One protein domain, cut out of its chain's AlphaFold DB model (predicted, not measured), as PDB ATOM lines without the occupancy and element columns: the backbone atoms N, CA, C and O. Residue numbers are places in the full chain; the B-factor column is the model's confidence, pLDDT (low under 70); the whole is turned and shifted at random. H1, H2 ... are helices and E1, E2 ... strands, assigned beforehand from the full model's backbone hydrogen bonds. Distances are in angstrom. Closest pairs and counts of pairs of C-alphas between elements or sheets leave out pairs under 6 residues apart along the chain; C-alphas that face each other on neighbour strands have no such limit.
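This is residues 3 to 8, 31 to 153 and 164 to 168 of the 168 residues of an uncharacterized protein of Candidatus Woesearchaeota archaeon (UniProt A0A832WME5). The core is a strongly twisted, curled sheet of five strands, in order E5, E6, E7, E2, E9, with strand E8 packed on one face, chiefly on E6 and E7, and E1 beside E8 on the side away from the sheet. The helices H1 and H2 sit together at one end of the sheet, next to E6 and E7 and to E5, and the small hairpin E3 and E4 lies on the side of the sheet opposite to E8. The printed part has 134 residues, with two named helices and nine named strands in the order E1, E2, H1, H2, E3, E4, E5, E6, E7, E8, E9; the neighbour strands of its three sheets are antiparallel. The class is mixed, helices and strands, and under half of the residues are in named elements. The whole is compact and rounded, with a radius of gyration of the C-alphas of 14.1 A and spans of 36 by 35 by 26 A.

E1, residues 3 to 6, is the antiparallel neighbour of E8, residues 143 to 147, at 160 degrees between their directions, with N 4 and O 145 at 2.9 A. E2, residues 32 to 37, is an inner strand of the large sheet, between E7, residues 123 to 128, and E9, residues 164 to 167. N 36 and O 125 are 2.8 A apart, and N 35 and O 164 are 2.8 A apart. H1, residues 53 to 62, only grazes this sheet with its residues 55 to 59; the closest C-alphas of H1 and E7 are those of Glu 59 and Ile 123, 7.0 A apart. H2, residues 73 to 76, touches H1, the closest C-alphas being those of Ile 56 and Arg 74, at 6.4 A, and it too only grazes the sheet. In H1 every O i to N i+4 pair is within hydrogen-bond range; H2 is too short for such a pair. E3, residues 85 to 87, and E4, residues 90 to 92, form a hairpin with N 92 and O 85 at 2.8 A. E5, residues 99 to 104, E6, residues 107 to 118, and E7 form a meander, each strand the antiparallel neighbour of the one before. N 100 and O 114 are 2.9 A apart, and N 115 and O 126 are 2.8 A apart. E6 bends by 70 degrees at residue 110. The closest C-alphas of E6 and E8 are those of Phe 112 and Gln 144, 5.8 A apart; those of E7 and E8 are Ala 127 and Ile 145, also 5.8 A apart. E1 and E7 are apart.

E1 begins at C-alpha 3, (-53.368, -16.413, -32.256). E2 is 16.9 A long from first to last C-alpha, H1 14.2 A, H2 5.2 A, E5 16.3 A, E7 15.9 A and E8 13.0 A. E6, the longest strand, covers 28.3 A and ends at C-alpha 118, (-49.991, -9.513, -13.438). E9 ends at C-alpha 167, (-61.252, 1.809, -25.178).

The two C-alphas farthest apart are those of Glu 153 and Thr 168, 40.6 A. Residues 9 to 30 are not printed, with 9.7 A between C-alphas 8 and 31; residues 154 to 163 are not printed either, with 29.6 A between C-alphas 153 and 164. The links E2 to H1 and E7 to E8 are long. In them, residues 49 to 50 pair with residues 117 to 118 of E6, and residues 133 to 134 with 140 to 141. The mean pLDDT of the printed part is 95.7, and no printed residue is under 70.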
ATOM      1  N   ALA A   3     -53.360 -17.804 -31.820       96.38
ATOM      2  CA  ALA A   3     -53.368 -16.413 -32.256       96.38
ATOM      3  C   ALA A   3     -54.811 -15.949 -32.455       96.38
ATOM      4  O   ALA A   3     -55.638 -16.710 -32.966       96.38
ATOM      5  N   TYR A   4     -55.089 -14.710 -32.069       97.56
ATOM      6  CA  TYR A   4     -56.347 -14.027 -32.333       97.56
ATOM      7  C   TYR A   4     -56.029 -12.710 -33.027       97.56
ATOM      8  O   TYR A   4     -55.111 -12.001 -32.623       97.56
ATOM      9  N   VAL A   5     -56.796 -12.408 -34.065       97.12
ATOM     10  CA  VAL A   5     -56.756 -11.136 -34.781       97.12
ATOM     11  C   VAL A   5     -58.183 -10.662 -34.979       97.12
ATOM     12  O   VAL A   5     -59.103 -11.487 -35.066       97.12
ATOM     13  N   GLY A   6     -58.387  -9.358 -35.055       94.88
ATOM     14  CA  GLY A   6     -59.716  -8.831 -35.299       94.88
ATOM     15  C   GLY A   6     -59.784  -7.321 -35.240       94.88
ATOM     16  O   GLY A   6     -58.788  -6.645 -35.012       94.88
ATOM     17  N   ASN A   7     -61.003  -6.838 -35.448       92.56
ATOM     18  CA  ASN A   7     -61.352  -5.431 -35.355       92.56
ATOM     19  C   ASN A   7     -62.288  -5.225 -34.173       92.56
ATOM     20  O   ASN A   7     -63.169  -6.057 -33.913       92.56
ATOM     21  N   VAL A   8     -62.102  -4.119 -33.471       88.50
ATOM     22  CA  VAL A   8     -62.968  -3.678 -32.391       88.50
ATOM     23  C   VAL A   8     -63.844  -2.561 -32.943       88.50
ATOM     24  O   VAL A   8     -63.387  -1.585 -33.510       88.50
ATOM     25  N   GLU A  31     -58.250   3.313 -30.074       86.44
ATOM     26  CA  GLU A  31     -57.135   3.372 -29.126       86.44
ATOM     27  C   GLU A  31     -57.548   2.664 -27.823       86.44
ATOM     28  O   GLU A  31     -58.721   2.690 -27.430       86.44
ATOM     29  N   GLY A  32     -56.598   1.998 -27.170       92.62
ATOM     30  CA  GLY A  32     -56.813   1.277 -25.916       92.62
ATOM     31  C   GLY A  32     -56.132  -0.086 -25.913       92.62
ATOM     32  O   GLY A  32     -55.120  -0.296 -26.585       92.62
ATOM     33  N   GLU A  33     -56.690  -1.040 -25.171       95.81
ATOM     34  CA  GLU A  33     -56.079  -2.354 -24.989       95.81
ATOM     35  C   GLU A  33     -57.099  -3.493 -25.012       95.81
ATOM     36  O   GLU A  33     -58.206  -3.426 -24.464       95.81
ATOM     37  N   LEU A  34     -56.670  -4.611 -25.594       97.00
ATOM     38  CA  LEU A  34     -57.322  -5.900 -25.452       97.00
ATOM     39  C   LEU A  34     -56.557  -6.738 -24.428       97.00
ATOM     40  O   LEU A  34     -55.389  -7.072 -24.616       97.00
ATOM     41  N   TYR A  35     -57.249  -7.157 -23.378       98.19
ATOM     42  CA  TYR A  35     -56.690  -8.001 -22.333       98.19
ATOM     43  C   TYR A  35     -57.216  -9.427 -22.433       98.19
ATOM     44  O   TYR A  35     -58.401  -9.646 -22.681       98.19
ATOM     45  N   ALA A  36     -56.368 -10.405 -22.138       98.38
ATOM     46  CA  ALA A  36     -56.755 -11.801 -22.000       98.38
ATOM     47  C   ALA A  36     -56.107 -12.446 -20.769       98.38
ATOM     48  O   ALA A  36     -54.944 -12.213 -20.449       98.38
ATOM     49  N   THR A  37     -56.847 -13.302 -20.068       98.19
ATOM     50  CA  THR A  37     -56.320 -14.067 -18.927       98.19
ATOM     51  C   THR A  37     -56.974 -15.443 -18.829       98.19
ATOM     52  O   THR A  37     -58.115 -15.627 -19.252       98.19
ATOM     53  N   ARG A  38     -56.279 -16.417 -18.231       96.38
ATOM     54  CA  ARG A  38     -56.862 -17.728 -17.883       96.38
ATOM     55  C   ARG A  38     -57.674 -17.699 -16.587       96.38
ATOM     56  O   ARG A  38     -58.272 -18.704 -16.207       96.38
ATOM     57  N   LYS A  39     -57.697 -16.563 -15.885       94.12
ATOM     58  CA  LYS A  39     -58.478 -16.383 -14.661       94.12
ATOM     59  C   LYS A  39     -59.978 -16.333 -14.997       94.12
ATOM     60  O   LYS A  39     -60.403 -15.427 -15.708       94.12
ATOM     61  N   PRO A  40     -60.806 -17.256 -14.465       93.19
ATOM     62  CA  PRO A  40     -62.244 -17.290 -14.749       93.19
ATOM     63  C   PRO A  40     -63.053 -16.257 -13.960       93.19
ATOM     64  O   PRO A  40     -64.258 -16.119 -14.163       93.19
ATOM     65  N   THR A  41     -62.413 -15.572 -13.019       94.00
ATOM     66  CA  THR A  41     -62.988 -14.464 -12.263       94.00
ATOM     67  C   THR A  41     -62.461 -13.134 -12.790       94.00
ATOM     68  O   THR A  41     -61.483 -13.086 -13.531       94.00
ATOM     69  N   VAL A  42     -63.120 -12.046 -12.397       93.50
ATOM     70  CA  VAL A  42     -62.747 -10.692 -12.819       93.50
ATOM     71  C   VAL A  42     -61.290 -10.388 -12.445       93.50
ATOM     72  O   VAL A  42     -60.845 -10.710 -11.336       93.50
ATOM     73  N   VAL A  43     -60.560  -9.787 -13.388       95.88
ATOM     74  CA  VAL A  43     -59.201  -9.263 -13.191       95.88
ATOM     75  C   VAL A  43     -59.223  -8.175 -12.120       95.88
ATOM     76  O   VAL A  43     -60.120  -7.333 -12.095       95.88
ATOM     77  N   ASP A  44     -58.243  -8.190 -11.220       95.62
ATOM     78  CA  ASP A  44     -58.107  -7.123 -10.227       95.62
ATOM     79  C   ASP A  44     -57.306  -5.946 -10.796       95.62
ATOM     80  O   ASP A  44     -56.094  -5.842 -10.613       95.62
ATOM     81  N   TRP A  45     -58.005  -5.048 -11.491       94.81
ATOM     82  CA  TRP A  45     -57.418  -3.883 -12.168       94.81
ATOM     83  C   TRP A  45     -56.676  -2.915 -11.233       94.81
ATOM     84  O   TRP A  45     -55.829  -2.152 -11.688       94.81
ATOM     85  N   ASN A  46     -56.938  -2.957  -9.921       93.31
ATOM     86  CA  ASN A  46     -56.235  -2.108  -8.951       93.31
ATOM     87  C   ASN A  46     -54.848  -2.645  -8.569       93.31
ATOM     88  O   ASN A  46     -54.063  -1.922  -7.962       93.31
ATOM     89  N   ASN A  47     -54.566  -3.914  -8.870       93.94
ATOM     90  CA  ASN A  47     -53.328  -4.606  -8.503       93.94
ATOM     91  C   ASN A  47     -52.476  -4.977  -9.725       93.94
ATOM     92  O   ASN A  47     -51.545  -5.777  -9.611       93.94
ATOM     93  N   VAL A  48     -52.798  -4.413 -10.890       96.88
ATOM     94  CA  VAL A  48     -52.073  -4.668 -12.133       96.88
ATOM     95  C   VAL A  48     -50.663  -4.093 -12.049       96.88
ATOM     96  O   VAL A  48     -50.465  -2.927 -11.735       96.88
ATOM     97  N   VAL A  49     -49.670  -4.930 -12.335       97.75
ATOM     98  CA  VAL A  49     -48.247  -4.572 -12.425       97.75
ATOM     99  C   VAL A  49     -47.587  -5.351 -13.564       97.75
ATOM    100  O   VAL A  49     -48.151  -6.334 -14.042       97.75
ATOM    101  N   CYS A  50     -46.366  -4.991 -13.973       98.38
ATOM    102  CA  CYS A  50     -45.599  -5.826 -14.905       98.38
ATOM    103  C   CYS A  50     -45.403  -7.248 -14.353       98.38
ATOM    104  O   CYS A  50     -44.979  -7.432 -13.206       98.38
ATOM    105  N   ALA A  51     -45.617  -8.265 -15.189       98.50
ATOM    106  CA  ALA A  51     -45.318  -9.641 -14.814       98.50
ATOM    107  C   ALA A  51     -43.803  -9.851 -14.652       98.50
ATOM    108  O   ALA A  51     -43.018  -9.669 -15.588       98.50
ATOM    109  N   GLY A  52     -43.384 -10.268 -13.457       97.44
ATOM    110  CA  GLY A  52     -41.999 -10.622 -13.164       97.44
ATOM    111  C   GLY A  52     -41.651 -12.063 -13.546       97.44
ATOM    112  O   GLY A  52     -42.514 -12.892 -13.832       97.44
ATOM    113  N   ALA A  53     -40.359 -12.400 -13.480       97.81
ATOM    114  CA  ALA A  53     -39.859 -13.734 -13.831       97.81
ATOM    115  C   ALA A  53     -40.513 -14.870 -13.014       97.81
ATOM    116  O   ALA A  53     -40.723 -15.964 -13.534       97.81
ATOM    117  N   ALA A  54     -40.854 -14.613 -11.746       98.12
ATOM    118  CA  ALA A  54     -41.537 -15.589 -10.900       98.12
ATOM    119  C   ALA A  54     -42.967 -15.870 -11.390       98.12
ATOM    120  O   ALA A  54     -43.362 -17.031 -11.469       98.12
ATOM    121  N   GLN A  55     -43.717 -14.825 -11.757       98.38
ATOM    122  CA  GLN A  55     -45.073 -14.953 -12.291       98.38
ATOM    123  C   GLN A  55     -45.068 -15.650 -13.655       98.38
ATOM    124  O   GLN A  55     -45.840 -16.580 -13.863       98.38
ATOM    125  N   ILE A  56     -44.142 -15.276 -14.544       98.50
ATOM    126  CA  ILE A  56     -43.995 -15.909 -15.863       98.50
ATOM    127  C   ILE A  56     -43.642 -17.397 -15.716       98.50
ATOM    128  O   ILE A  56     -44.253 -18.248 -16.358       98.50
ATOM    129  N   SER A  57     -42.712 -17.744 -14.818       98.12
ATOM    130  CA  SER A  57     -42.364 -19.150 -14.574       98.12
ATOM    131  C   SER A  57     -43.518 -19.953 -13.964       98.12
ATOM    132  O   SER A  57     -43.608 -21.160 -14.202       98.12
ATOM    133  N   ALA A  58     -44.369 -19.322 -13.151       98.00
ATOM    134  CA  ALA A  58     -45.559 -19.963 -12.602       98.00
ATOM    135  C   ALA A  58     -46.605 -20.227 -13.696       98.00
ATOM    136  O   ALA A  58     -47.186 -21.311 -13.722       98.00
ATOM    137  N   GLU A  59     -46.785 -19.286 -14.625       97.75
ATOM    138  CA  GLU A  59     -47.681 -19.442 -15.773       97.75
ATOM    139  C   GLU A  59     -47.231 -20.579 -16.695       97.75
ATOM    140  O   GLU A  59     -48.012 -21.475 -17.005       97.75
ATOM    141  N   GLU A  60     -45.943 -20.630 -17.040       97.81
ATOM    142  CA  GLU A  60     -45.373 -21.735 -17.822       97.81
ATOM    143  C   GLU A  60     -45.563 -23.085 -17.127       97.81
ATOM    144  O   GLU A  60     -45.941 -24.064 -17.764       97.81
ATOM    145  N   THR A  61     -45.361 -23.136 -15.806       97.19
ATOM    146  CA  THR A  61     -45.591 -24.360 -15.025       97.19
ATOM    147  C   THR A  61     -47.054 -24.791 -15.100       97.19
ATOM    148  O   THR A  61     -47.335 -25.968 -15.317       97.19
ATOM    149  N   ALA A  62     -47.988 -23.849 -14.957       96.12
ATOM    150  CA  ALA A  62     -49.419 -24.122 -15.048       96.12
ATOM    151  C   ALA A  62     -49.845 -24.597 -16.448       96.12
ATOM    152  O   ALA A  62     -50.827 -25.326 -16.568       96.12
ATOM    153  N   LEU A  63     -49.093 -24.219 -17.482       96.25
ATOM    154  CA  LEU A  63     -49.303 -24.613 -18.874       96.25
ATOM    155  C   LEU A  63     -48.453 -25.814 -19.303       96.25
ATOM    156  O   LEU A  63     -48.456 -26.173 -20.476       96.25
ATOM    157  N   ASN A  64     -47.725 -26.464 -18.390       96.12
ATOM    158  CA  ASN A  64     -46.795 -27.555 -18.711       96.12
ATOM    159  C   ASN A  64     -45.726 -27.169 -19.757       96.12
ATOM    160  O   ASN A  64     -45.251 -28.015 -20.515       96.12
ATOM    161  N   MET A  65     -45.340 -25.895 -19.811       95.69
ATOM    162  CA  MET A  65     -44.286 -25.399 -20.689       95.69
ATOM    163  C   MET A  65     -42.937 -25.454 -19.970       95.69
ATOM    164  O   MET A  65     -42.788 -24.984 -18.841       95.69
ATOM    165  N   SER A  66     -41.915 -25.989 -20.639       95.31
ATOM    166  CA  SER A  66     -40.544 -25.842 -20.152       95.31
ATOM    167  C   SER A  66     -40.061 -24.425 -20.426       95.31
ATOM    168  O   SER A  66     -39.982 -24.024 -21.584       95.31
ATOM    169  N   GLY A  67     -39.627 -23.701 -19.397       93.56
ATOM    170  CA  GLY A  67     -39.013 -22.381 -19.565       93.56
ATOM    171  C   GLY A  67     -37.689 -22.377 -20.348       93.56
ATOM    172  O   GLY A  67     -37.146 -21.316 -20.638       93.56
ATOM    173  N   SER A  68     -37.124 -23.545 -20.675       94.69
ATOM    174  CA  SER A  68     -35.990 -23.657 -21.605       94.69
ATOM    175  C   SER A  68     -36.425 -23.838 -23.062       94.69
ATOM    176  O   SER A  68     -35.566 -23.881 -23.940       94.69
ATOM    177  N   SER A  69     -37.723 -24.021 -23.322       95.69
ATOM    178  CA  SER A  69     -38.243 -24.201 -24.675       95.69
ATOM    179  C   SER A  69     -38.129 -22.896 -25.461       95.69
ATOM    180  O   SER A  69     -38.447 -21.842 -24.895       95.69
ATOM    181  N   PRO A  70     -37.707 -22.920 -26.739       95.81
ATOM    182  CA  PRO A  70     -37.625 -21.717 -27.569       95.81
ATOM    183  C   PRO A  70     -38.942 -20.938 -27.664       95.81
ATOM    184  O   PRO A  70     -38.912 -19.724 -27.797       95.81
ATOM    185  N   ASP A  71     -40.076 -21.627 -27.550       95.31
ATOM    186  CA  ASP A  71     -41.434 -21.086 -27.627       95.31
ATOM    187  C   ASP A  71     -42.108 -20.954 -26.249       95.31
ATOM    188  O   ASP A  71     -43.330 -20.941 -26.155       95.31
ATOM    189  N   SER A  72     -41.338 -20.913 -25.160       97.44
ATOM    190  CA  SER A  72     -41.880 -20.660 -23.818       97.44
ATOM    191  C   SER A  72     -42.282 -19.199 -23.630       97.44
ATOM    192  O   SER A  72     -41.747 -18.318 -24.301       97.44
ATOM    193  N   VAL A  73     -43.193 -18.921 -22.691       98.25
ATOM    194  CA  VAL A  73     -43.683 -17.556 -22.433       98.25
ATOM    195  C   VAL A  73     -42.525 -16.586 -22.193       98.25
ATOM    196  O   VAL A  73     -42.484 -15.527 -22.806       98.25
ATOM    197  N   ARG A  74     -41.529 -16.954 -21.380       97.75
ATOM    198  CA  ARG A  74     -40.372 -16.088 -21.107       97.75
ATOM    199  C   ARG A  74     -39.480 -15.847 -22.325       97.75
ATOM    200  O   ARG A  74     -38.807 -14.825 -22.376       97.75
ATOM    201  N   ASN A  75     -39.409 -16.808 -23.250       97.81
ATOM    202  CA  ASN A  75     -38.552 -16.709 -24.430       97.81
ATOM    203  C   ASN A  75     -39.260 -15.992 -25.582       97.81
ATOM    204  O   ASN A  75     -38.575 -15.364 -26.384       97.81
ATOM    205  N   THR A  76     -40.595 -16.030 -25.619       98.06
ATOM    206  CA  THR A  76     -41.425 -15.214 -26.513       98.06
ATOM    207  C   THR A  76     -41.483 -13.761 -26.029       98.06
ATOM    208  O   THR A  76     -41.141 -12.855 -26.776       98.06
ATOM    209  N   PHE A  77     -41.819 -13.522 -24.757       98.31
ATOM    210  CA  PHE A  77     -41.903 -12.183 -24.155       98.31
ATOM    211  C   PHE A  77     -40.566 -11.773 -23.525       98.31
ATOM    212  O   PHE A  77     -40.458 -11.550 -22.318       98.31
ATOM    213  N   ASN A  78     -39.515 -11.751 -24.344       97.12
ATOM    214  CA  ASN A  78     -38.133 -11.535 -23.905       97.12
ATOM    215  C   ASN A  78     -37.625 -10.100 -24.130       97.12
ATOM    216  O   ASN A  78     -36.439  -9.826 -23.912       97.12
ATOM    217  N   LYS A  79     -38.503  -9.193 -24.567       97.12
ATOM    218  CA  LYS A  79     -38.198  -7.781 -24.806       97.12
ATOM    219  C   LYS A  79     -38.863  -6.900 -23.758       97.12
ATOM    220  O   LYS A  79     -39.651  -7.354 -22.936       97.12
ATOM    221  N   LYS A  80     -38.509  -5.621 -23.805       97.06
ATOM    222  CA  LYS A  80     -39.227  -4.529 -23.155       97.06
ATOM    223  C   LYS A  80     -39.352  -3.407 -24.173       97.06
ATOM    224  O   LYS A  80     -38.534  -2.500 -24.199       97.06
ATOM    225  N   SER A  81     -40.261  -3.622 -25.108       96.12
ATOM    226  CA  SER A  81     -40.505  -2.782 -26.279       96.12
ATOM    227  C   SER A  81     -42.012  -2.633 -26.395       96.12
ATOM    228  O   SER A  81     -42.682  -3.553 -26.869       96.12
ATOM    229  N   HIS A  82     -42.548  -1.562 -25.821       97.38
ATOM    230  CA  HIS A  82     -43.977  -1.249 -25.858       97.38
ATOM    231  C   HIS A  82     -44.209   0.220 -25.487       97.38
ATOM    232  O   HIS A  82     -43.487   0.790 -24.662       97.38
ATOM    233  N   ALA A  83     -45.255   0.822 -26.058       97.00
ATOM    234  CA  ALA A  83     -45.700   2.152 -25.659       97.00
ATOM    235  C   ALA A  83     -46.178   2.162 -24.194       97.00
ATOM    236  O   ALA A  83     -46.498   1.117 -23.619       97.00
ATOM    237  N   GLY A  84     -46.184   3.344 -23.576       96.94
ATOM    238  CA  GLY A  84     -46.814   3.528 -22.271       96.94
ATOM    239  C   GLY A  84     -48.334   3.584 -22.413       96.94
ATOM    240  O   GLY A  84     -48.826   4.123 -23.402       96.94
ATOM    241  N   PHE A  85     -49.059   3.039 -21.442       96.81
ATOM    242  CA  PHE A  85     -50.523   2.970 -21.450       96.81
ATOM    243  C   PHE A  85     -51.076   2.888 -20.022       96.81
ATOM    244  O   PHE A  85     -50.311   2.810 -19.057       96.81
ATOM    245  N   TYR A  86     -52.399   2.914 -19.876       95.62
ATOM    246  CA  TYR A  86     -53.066   2.715 -18.590       95.62
ATOM    247  C   TYR A  86     -53.824   1.395 -18.598       95.62
ATOM    248  O   TYR A  86     -54.618   1.150 -19.488       95.62
ATOM    249  N   ALA A  87     -53.612   0.569 -17.574       95.19
ATOM    250  CA  ALA A  87     -54.473  -0.573 -17.295       95.19
ATOM    251  C   ALA A  87     -55.401  -0.203 -16.133       95.19
ATOM    252  O   ALA A  87     -54.986  -0.193 -14.962       95.19
ATOM    253  N   GLY A  88     -56.644   0.168 -16.446       90.12
ATOM    254  CA  GLY A  88     -57.549   0.810 -15.497       90.12
ATOM    255  C   GLY A  88     -56.978   2.126 -14.953       90.12
ATOM    256  O   GLY A  88     -56.916   3.135 -15.644       90.12
ATOM    257  N   LEU A  89     -56.573   2.148 -13.678       90.88
ATOM    258  CA  LEU A  89     -55.995   3.347 -13.040       90.88
ATOM    259  C   LEU A  89     -54.467   3.296 -12.907       90.88
ATOM    260  O   LEU A  89     -53.875   4.222 -12.349       90.88
ATOM    261  N   THR A  90     -53.835   2.215 -13.367       94.38
ATOM    262  CA  THR A  90     -52.395   2.010 -13.206       94.38
ATOM    263  C   THR A  90     -51.663   2.372 -14.485       94.38
ATOM    264  O   THR A  90     -51.907   1.771 -15.527       94.38
ATOM    265  N   GLU A  91     -50.733   3.322 -14.391       96.06
ATOM    266  CA  GLU A  91     -49.829   3.654 -15.489       96.06
ATOM    267  C   GLU A  91     -48.784   2.547 -15.667       96.06
ATOM    268  O   GLU A  91     -48.075   2.165 -14.730       96.06
ATOM    269  N   VAL A  92     -48.681   2.051 -16.894       97.69
ATOM    270  CA  VAL A  92     -47.615   1.172 -17.352       97.69
ATOM    271  C   VAL A  92     -46.662   2.017 -18.187       97.69
ATOM    272  O   VAL A  92     -46.958   2.375 -19.324       97.69
ATOM    273  N   GLU A  93     -45.511   2.361 -17.611       98.06
ATOM    274  CA  GLU A  93     -44.485   3.152 -18.296       98.06
ATOM    275  C   GLU A  93     -43.929   2.403 -19.519       98.06
ATOM    276  O   GLU A  93     -43.747   1.180 -19.485       98.06
ATOM    277  N   SER A  94     -43.601   3.136 -20.586       98.06
ATOM    278  CA  SER A  94     -43.008   2.573 -21.807       98.06
ATOM    279  C   SER A  94     -41.749   1.754 -21.513       98.06
ATOM    280  O   SER A  94     -40.913   2.167 -20.707       98.06
ATOM    281  N   ASP A  95     -41.584   0.634 -22.214       97.94
ATOM    282  CA  ASP A  95     -40.381  -0.209 -22.162       97.94
ATOM    283  C   ASP A  95     -40.024  -0.751 -20.759       97.94
ATOM    284  O   ASP A  95     -38.858  -1.040 -20.450       97.94
ATOM    285  N   THR A  96     -41.016  -0.927 -19.878       98.12
ATOM    286  CA  THR A  96     -40.792  -1.426 -18.507       98.12
ATOM    287  C   THR A  96     -41.198  -2.882 -18.290       98.12
ATOM    288  O   THR A  96     -40.508  -3.599 -17.543       98.12
ATOM    289  N   CYS A  97     -42.252  -3.353 -18.952       98.56
ATOM    290  CA  CYS A  97     -42.789  -4.703 -18.809       98.56
ATOM    291  C   CYS A  97     -42.209  -5.666 -19.854       98.56
ATOM    292  O   CYS A  97     -41.717  -5.259 -20.902       98.56
ATOM    293  N   ASN A  98     -42.260  -6.968 -19.554       98.62
ATOM    294  CA  ASN A  98     -41.909  -7.992 -20.537       98.62
ATOM    295  C   ASN A  98     -42.928  -7.958 -21.679       98.62
ATOM    296  O   ASN A  98     -44.129  -8.054 -21.423       98.62
ATOM    297  N   SER A  99     -42.449  -7.832 -22.910       98.50
ATOM    298  CA  SER A  99     -43.279  -7.731 -24.104       98.50
ATOM    299  C   SER A  99     -42.715  -8.544 -25.267       98.50
ATOM    300  O   SER A  99     -41.569  -9.012 -25.239       98.50
ATOM    301  N   THR A 100     -43.541  -8.701 -26.293       98.06
ATOM    302  CA  THR A 100     -43.150  -9.135 -27.633       98.06
ATOM    303  C   THR A 100     -43.814  -8.226 -28.662       98.06
ATOM    304  O   THR A 100     -44.859  -7.638 -28.393       98.06
ATOM    305  N   ASN A 101     -43.222  -8.136 -29.846       96.94
ATOM    306  CA  ASN A 101     -43.833  -7.487 -30.993       96.94
ATOM    307  C   ASN A 101     -44.274  -8.557 -31.990       96.94
ATOM    308  O   ASN A 101     -43.501  -9.465 -32.314       96.94
ATOM    309  N   LEU A 102     -45.526  -8.488 -32.435       96.88
ATOM    310  CA  LEU A 102     -46.044  -9.426 -33.422       96.88
ATOM    311  C   LEU A 102     -45.709  -8.976 -34.839       96.88
ATOM    312  O   LEU A 102     -45.260  -7.860 -35.099       96.88
ATOM    313  N   TYR A 103     -45.844  -9.916 -35.766       96.19
ATOM    314  CA  TYR A 103     -45.402  -9.696 -37.129       96.19
ATOM    315  C   TYR A 103     -46.481  -9.006 -37.959       96.19
ATOM    316  O   TYR A 103     -47.673  -9.301 -37.833       96.19
ATOM    317  N   VAL A 104     -46.020  -8.164 -38.877       93.88
ATOM    318  CA  VAL A 104     -46.774  -7.572 -39.978       93.88
ATOM    319  C   VAL A 104     -46.156  -8.077 -41.273       93.88
ATOM    320  O   VAL A 104     -44.960  -7.923 -41.501       93.88
ATOM    321  N   ASN A 105     -46.950  -8.734 -42.122       92.00
ATOM    322  CA  ASN A 105     -46.464  -9.361 -43.359       92.00
ATOM    323  C   ASN A 105     -45.220 -10.255 -43.171       92.00
ATOM    324  O   ASN A 105     -44.309 -10.255 -43.996       92.00
ATOM    325  N   SER A 106     -45.200 -11.054 -42.100       90.62
ATOM    326  CA  SER A 106     -44.077 -11.933 -41.719       90.62
ATOM    327  C   SER A 106     -42.779 -11.237 -41.275       90.62
ATOM    328  O   SER A 106     -41.766 -11.917 -41.120       90.62
ATOM    329  N   GLU A 107     -42.811  -9.931 -41.014       92.06
ATOM    330  CA  GLU A 107     -41.696  -9.174 -40.443       92.06
ATOM    331  C   GLU A 107     -42.087  -8.615 -39.077       92.06
ATOM    332  O   GLU A 107     -43.239  -8.254 -38.856       92.06
ATOM    333  N   GLU A 108     -41.137  -8.532 -38.152       90.88
ATOM    334  CA  GLU A 108     -41.382  -7.895 -36.858       90.88
ATOM    335  C   GLU A 108     -41.777  -6.420 -37.039       90.88
ATOM    336  O   GLU A 108     -41.093  -5.684 -37.753       90.88
ATOM    337  N   SER A 109     -42.863  -5.992 -36.386       92.44
ATOM    338  CA  SER A 109     -43.355  -4.611 -36.445       92.44
ATOM    339  C   SER A 109     -43.188  -3.881 -35.115       92.44
ATOM    340  O   SER A 109     -43.027  -4.497 -34.068       92.44
ATOM    341  N   SER A 110     -43.225  -2.550 -35.141       91.50
ATOM    342  CA  SER A 110     -43.503  -1.767 -33.931       91.50
ATOM    343  C   SER A 110     -44.966  -1.868 -33.509       91.50
ATOM    344  O   SER A 110     -45.257  -1.669 -32.332       91.50
ATOM    345  N   ASP A 111     -45.840  -2.198 -34.458       92.19
ATOM    346  CA  ASP A 111     -47.275  -2.366 -34.251       92.19
ATOM    347  C   ASP A 111     -47.555  -3.712 -33.569       92.19
ATOM    348  O   ASP A 111     -46.750  -4.651 -33.652       92.19
ATOM    349  N   PHE A 112     -48.714  -3.825 -32.917       95.81
ATOM    350  CA  PHE A 112     -49.144  -5.043 -32.217       95.81
ATOM    351  C   PHE A 112     -48.139  -5.500 -31.151       95.81
ATOM    352  O   PHE A 112     -47.700  -6.660 -31.110       95.81
ATOM    353  N   ALA A 113     -47.756  -4.563 -30.284       97.62
ATOM    354  CA  ALA A 113     -47.043  -4.885 -29.060       97.62
ATOM    355  C   ALA A 113     -47.973  -5.639 -28.095       97.62
ATOM    356  O   ALA A 113     -49.085  -5.198 -27.800       97.62
ATOM    357  N   GLU A 114     -47.488  -6.760 -27.567       98.50
ATOM    358  CA  GLU A 114     -48.178  -7.541 -26.545       98.50
ATOM    359  C   GLU A 114     -47.348  -7.570 -25.260       98.50
ATOM    360  O   GLU A 114     -46.161  -7.910 -25.268       98.50
ATOM    361  N   VAL A 115     -47.971  -7.206 -24.143       98.75
ATOM    362  CA  VAL A 115     -47.332  -6.933 -22.856       98.75
ATOM    363  C   VAL A 115     -47.830  -7.909 -21.792       98.75
ATOM    364  O   VAL A 115     -49.027  -8.170 -21.675       98.75
ATOM    365  N   LEU A 116     -46.914  -8.435 -20.974       98.75
ATOM    366  CA  LEU A 116     -47.256  -9.282 -19.833       98.75
ATOM    367  C   LEU A 116     -47.448  -8.463 -18.561       98.75
ATOM    368  O   LEU A 116     -46.502  -7.909 -17.985       98.75
ATOM    369  N   LEU A 117     -48.674  -8.502 -18.066       98.69
ATOM    370  CA  LEU A 117     -49.099  -7.923 -16.804       98.69
ATOM    371  C   LEU A 117     -49.454  -9.026 -15.796       98.69
ATOM    372  O   LEU A 117     -49.583 -10.208 -16.127       98.69
ATOM    373  N   TYR A 118     -49.600  -8.641 -14.536       98.50
ATOM    374  CA  TYR A 118     -49.991  -9.513 -13.438       98.50
ATOM    375  C   TYR A 118     -50.942  -8.776 -12.504       98.50
ATOM    376  O   TYR A 118     -50.609  -7.696 -12.030       98.50
ATOM    377  N   ASP A 119     -52.090  -9.378 -12.200       97.06
ATOM    378  CA  ASP A 119     -53.147  -8.750 -11.391       97.06
ATOM    379  C   ASP A 119     -53.040  -9.042  -9.881       97.06
ATOM    380  O   ASP A 119     -54.002  -8.896  -9.130       97.06
ATOM    381  N   GLY A 120     -51.896  -9.560  -9.429       96.12
ATOM    382  CA  GLY A 120     -51.729 -10.079  -8.068       96.12
ATOM    383  C   GLY A 120     -52.105 -11.559  -7.910       96.12
ATOM    384  O   GLY A 120     -51.815 -12.150  -6.869       96.12
ATOM    385  N   SER A 121     -52.705 -12.182  -8.931       95.62
ATOM    386  CA  SER A 121     -53.115 -13.592  -8.902       95.62
ATOM    387  C   SER A 121     -52.852 -14.372 -10.193       95.62
ATOM    388  O   SER A 121     -52.544 -15.561 -10.128       95.62
ATOM    389  N   SER A 122     -52.949 -13.749 -11.363       96.75
ATOM    390  CA  SER A 122     -52.824 -14.391 -12.676       96.75
ATOM    391  C   SER A 122     -52.154 -13.460 -13.683       96.75
ATOM    392  O   SER A 122     -52.188 -12.238 -13.528       96.75
ATOM    393  N   ILE A 123     -51.525 -14.047 -14.705       98.38
ATOM    394  CA  ILE A 123     -51.006 -13.282 -15.841       98.38
ATOM    395  C   ILE A 123     -52.179 -12.695 -16.630       98.38
ATOM    396  O   ILE A 123     -53.217 -13.345 -16.811       98.38
ATOM    397  N   VAL A 124     -51.987 -11.467 -17.095       98.69
ATOM    398  CA  VAL A 124     -52.859 -10.775 -18.037       98.69
ATOM    399  C   VAL A 124     -52.011 -10.424 -19.258       98.69
ATOM    400  O   VAL A 124     -50.990  -9.753 -19.135       98.69
ATOM    401  N   TYR A 125     -52.416 -10.927 -20.417       98.75
ATOM    402  CA  TYR A 125     -51.829 -10.626 -21.718       98.75
ATOM    403  C   TYR A 125     -52.526  -9.382 -22.255       98.75
ATOM    404  O   TYR A 125     -53.747  -9.406 -22.386       98.75
ATOM    405  N   ALA A 126     -51.788  -8.304 -22.499       98.44
ATOM    406  CA  ALA A 126     -52.332  -7.038 -22.974       98.44
ATOM    407  C   ALA A 126     -51.810  -6.752 -24.383       98.44
ATOM    408  O   ALA A 126     -50.619  -6.505 -24.548       98.44
ATOM    409  N   ALA A 127     -52.680  -6.794 -25.385       97.81
ATOM    410  CA  ALA A 127     -52.379  -6.277 -26.712       97.81
ATOM    411  C   ALA A 127     -52.789  -4.807 -26.768       97.81
ATOM    412  O   ALA A 127     -53.925  -4.474 -26.422       97.81
ATOM    413  N   LEU A 128     -51.871  -3.946 -27.199       96.75
ATOM    414  CA  LEU A 128     -52.197  -2.551 -27.479       96.75
ATOM    415  C   LEU A 128     -52.984  -2.501 -28.792       96.75
ATOM    416  O   LEU A 128     -52.588  -3.147 -29.768       96.75
ATOM    417  N   LEU A 129     -54.126  -1.817 -28.780       95.62
ATOM    418  CA  LEU A 129     -54.956  -1.646 -29.966       95.62
ATOM    419  C   LEU A 129     -54.283  -0.671 -30.930       95.62
ATOM    420  O   LEU A 129     -53.695   0.329 -30.522       95.62
ATOM    421  N   GLU A 130     -54.409  -0.982 -32.208       93.75
ATOM    422  CA  GLU A 130     -53.970  -0.165 -33.328       93.75
ATOM    423  C   GLU A 130     -55.214   0.223 -34.143       93.75
ATOM    424  O   GLU A 130     -56.195  -0.513 -34.155       93.75
ATOM    425  N   ASP A 131     -55.207   1.354 -34.846       91.88
ATOM    426  CA  ASP A 131     -56.343   1.735 -35.699       91.88
ATOM    427  C   ASP A 131     -56.131   1.230 -37.132       91.88
ATOM    428  O   ASP A 131     -55.396   1.844 -37.912       91.88
ATOM    429  N   SER A 132     -56.774   0.107 -37.478       93.19
ATOM    430  CA  SER A 132     -56.803  -0.450 -38.841       93.19
ATOM    431  C   SER A 132     -55.423  -0.561 -39.514       93.19
ATOM    432  O   SER A 132     -55.238  -0.157 -40.666       93.19
ATOM    433  N   VAL A 133     -54.428  -1.124 -38.820       94.56
ATOM    434  CA  VAL A 133     -53.064  -1.278 -39.361       94.56
ATOM    435  C   VAL A 133     -52.855  -2.663 -39.973       94.56
ATOM    436  O   VAL A 133     -53.502  -3.639 -39.598       94.56
ATOM    437  N   LEU A 134     -51.942  -2.774 -40.945       97.00
ATOM    438  CA  LEU A 134     -51.644  -4.049 -41.608       97.00
ATOM    439  C   LEU A 134     -51.118  -5.075 -40.603       97.00
ATOM    440  O   LEU A 134     -50.136  -4.806 -39.931       97.00
ATOM    441  N   GLY A 135     -51.707  -6.267 -40.571       96.62
ATOM    442  CA  GLY A 135     -51.289  -7.382 -39.728       96.62
ATOM    443  C   GLY A 135     -50.429  -8.439 -40.419       96.62
ATOM    444  O   GLY A 135     -49.805  -8.231 -41.463       96.62
ATOM    445  N   PHE A 136     -50.400  -9.621 -39.809       96.50
ATOM    446  CA  PHE A 136     -49.525 -10.746 -40.133       96.50
ATOM    447  C   PHE A 136     -49.693 -11.257 -41.569       96.50
ATOM    448  O   PHE A 136     -48.736 -11.778 -42.145       96.50
ATOM    449  N   ASP A 137     -50.888 -11.099 -42.142       95.62
ATOM    450  CA  ASP A 137     -51.274 -11.564 -43.477       95.62
ATOM    451  C   ASP A 137     -51.477 -10.428 -44.497       95.62
ATOM    452  O   ASP A 137     -51.885 -10.689 -45.632       95.62
ATOM    453  N   GLY A 138     -51.196  -9.181 -44.107       94.31
ATOM    454  CA  GLY A 138     -51.394  -8.000 -44.946       94.31
ATOM    455  C   GLY A 138     -52.832  -7.488 -45.009       94.31
ATOM    456  O   GLY A 138     -53.117  -6.615 -45.827       94.31
ATOM    457  N   THR A 139     -53.728  -8.006 -44.168       96.19
ATOM    458  CA  THR A 139     -55.058  -7.435 -43.906       96.19
ATOM    459  C   THR A 139     -54.977  -6.430 -42.759       96.19
ATOM    460  O   THR A 139     -54.128  -6.570 -41.885       96.19
ATOM    461  N   GLU A 140     -55.843  -5.418 -42.757       95.56
ATOM    462  CA  GLU A 140     -55.937  -4.444 -41.663       95.56
ATOM    463  C   GLU A 140     -56.672  -5.045 -40.450       95.56
ATOM    464  O   GLU A 140     -57.751  -5.631 -40.605       95.56
ATOM    465  N   TYR A 141     -56.075  -4.902 -39.265       95.88
ATOM    466  CA  TYR A 141     -56.629  -5.327 -37.979       95.88
ATOM    467  C   TYR A 141     -56.429  -4.253 -36.911       95.88
ATOM    468  O   TYR A 141     -55.428  -3.536 -36.944       95.88
ATOM    469  N   ASP A 142     -57.316  -4.229 -35.916       95.31
ATOM    470  CA  ASP A 142     -57.132  -3.396 -34.725       95.31
ATOM    471  C   ASP A 142     -56.310  -4.090 -33.636       95.31
ATOM    472  O   ASP A 142     -55.700  -3.452 -32.785       95.31
ATOM    473  N   PHE A 143     -56.279  -5.425 -33.631       96.12
ATOM    474  CA  PHE A 143     -55.442  -6.172 -32.698       96.12
ATOM    475  C   PHE A 143     -54.896  -7.461 -33.293       96.12
ATOM    476  O   PHE A 143     -55.534  -8.138 -34.105       96.12
ATOM    477  N   GLN A 144     -53.737  -7.851 -32.770       97.81
ATOM    478  CA  GLN A 144     -53.200  -9.200 -32.841       97.81
ATOM    479  C   GLN A 144     -52.711  -9.583 -31.445       97.81
ATOM    480  O   GLN A 144     -52.072  -8.778 -30.773       97.81
ATOM    481  N   ILE A 145     -53.006 -10.803 -31.006       98.25
ATOM    482  CA  ILE A 145     -52.596 -11.301 -29.688       98.25
ATOM    483  C   ILE A 145     -52.294 -12.799 -29.759       98.25
ATOM    484  O   ILE A 145     -53.027 -13.556 -30.411       98.25
ATOM    485  N   ILE A 146     -51.224 -13.245 -29.094       98.38
ATOM    486  CA  ILE A 146     -50.862 -14.659 -28.985       98.38
ATOM    487  C   ILE A 146     -50.954 -15.157 -27.545       98.38
ATOM    488  O   ILE A 146     -50.274 -14.719 -26.631       98.38
ATOM    489  N   LEU A 147     -51.755 -16.195 -27.350       98.31
ATOM    490  CA  LEU A 147     -51.990 -16.772 -26.036       98.31
ATOM    491  C   LEU A 147     -51.333 -18.149 -25.965       98.31
ATOM    492  O   LEU A 147     -51.510 -18.970 -26.880       98.31
ATOM    493  N   PRO A 148     -50.543 -18.447 -24.920       97.19
ATOM    494  CA  PRO A 148     -49.940 -19.758 -24.803       97.19
ATOM    495  C   PRO A 148     -51.019 -20.819 -24.565       97.19
ATOM    496  O   PRO A 148     -52.131 -20.556 -24.107       97.19
ATOM    497  N   ASP A 149     -50.693 -22.046 -24.938       94.81
ATOM    498  CA  ASP A 149     -51.557 -23.207 -24.733       94.81
ATOM    499  C   ASP A 149     -50.744 -24.272 -23.999       94.81
ATOM    500  O   ASP A 149     -49.549 -24.072 -23.765       94.81
ATOM    501  N   SER A 150     -51.369 -25.397 -23.658       93.12
ATOM    502  CA  SER A 150     -50.657 -26.509 -23.026       93.12
ATOM    503  C   SER A 150     -49.406 -26.909 -23.826       93.12
ATOM    504  O   SER A 150     -49.479 -27.165 -25.028       93.12
ATOM    505  N   GLY A 151     -48.262 -26.990 -23.143       90.75
ATOM    506  CA  GLY A 151     -46.984 -27.457 -23.685       90.75
ATOM    507  C   GLY A 151     -46.866 -28.981 -23.783       90.75
ATOM    508  O   GLY A 151     -45.810 -29.491 -24.157       90.75
ATOM    509  N   LEU A 152     -47.921 -29.726 -23.430       91.69
ATOM    510  CA  LEU A 152     -47.955 -31.181 -23.578       91.69
ATOM    511  C   LEU A 152     -48.151 -31.584 -25.041       91.69
ATOM    512  O   LEU A 152     -48.959 -31.010 -25.766       91.69
ATOM    513  N   GLU A 153     -47.466 -32.650 -25.448       87.25
ATOM    514  CA  GLU A 153     -47.648 -33.240 -26.772       87.25
ATOM    515  C   GLU A 153     -49.035 -33.894 -26.935       87.25
ATOM    516  O   GLU A 153     -49.676 -34.349 -25.978       87.25
ATOM    517  N   TYR A 164     -61.140  -9.000 -22.125       95.75
ATOM    518  CA  TYR A 164     -61.628  -7.685 -21.726       95.75
ATOM    519  C   TYR A 164     -61.113  -6.666 -22.735       95.75
ATOM    520  O   TYR A 164     -60.045  -6.860 -23.306       95.75
ATOM    521  N   VAL A 165     -61.862  -5.593 -22.942       93.00
ATOM    522  CA  VAL A 165     -61.444  -4.483 -23.795       93.00
ATOM    523  C   VAL A 165     -61.588  -3.188 -23.013       93.00
ATOM    524  O   VAL A 165     -62.603  -2.981 -22.342       93.00
ATOM    525  N   GLU A 166     -60.562  -2.353 -23.083       91.00
ATOM    526  CA  GLU A 166     -60.571  -0.970 -22.623       91.00
ATOM    527  C   GLU A 166     -60.372  -0.088 -23.856       91.00
ATOM    528  O   GLU A 166     -59.496  -0.356 -24.672       91.00
ATOM    529  N   LEU A 167     -61.254   0.894 -24.038       88.25
ATOM    530  CA  LEU A 167     -61.252   1.809 -25.178       88.25
ATOM    531  C   LEU A 167     -61.105   3.233 -24.652       88.25
ATOM    532  O   LEU A 167     -61.793   3.588 -23.685       88.25
ATOM    533  N   THR A 168     -60.255   4.029 -25.296       77.12
ATOM    534  CA  THR A 168     -59.929   5.410 -24.903       77.12
ATOM    535  C   THR A 168     -60.327   6.436 -25.950       77.12
ATOM    536  O   THR A 168     -60.173   6.141 -27.153       77.12
TER     537      THR A 168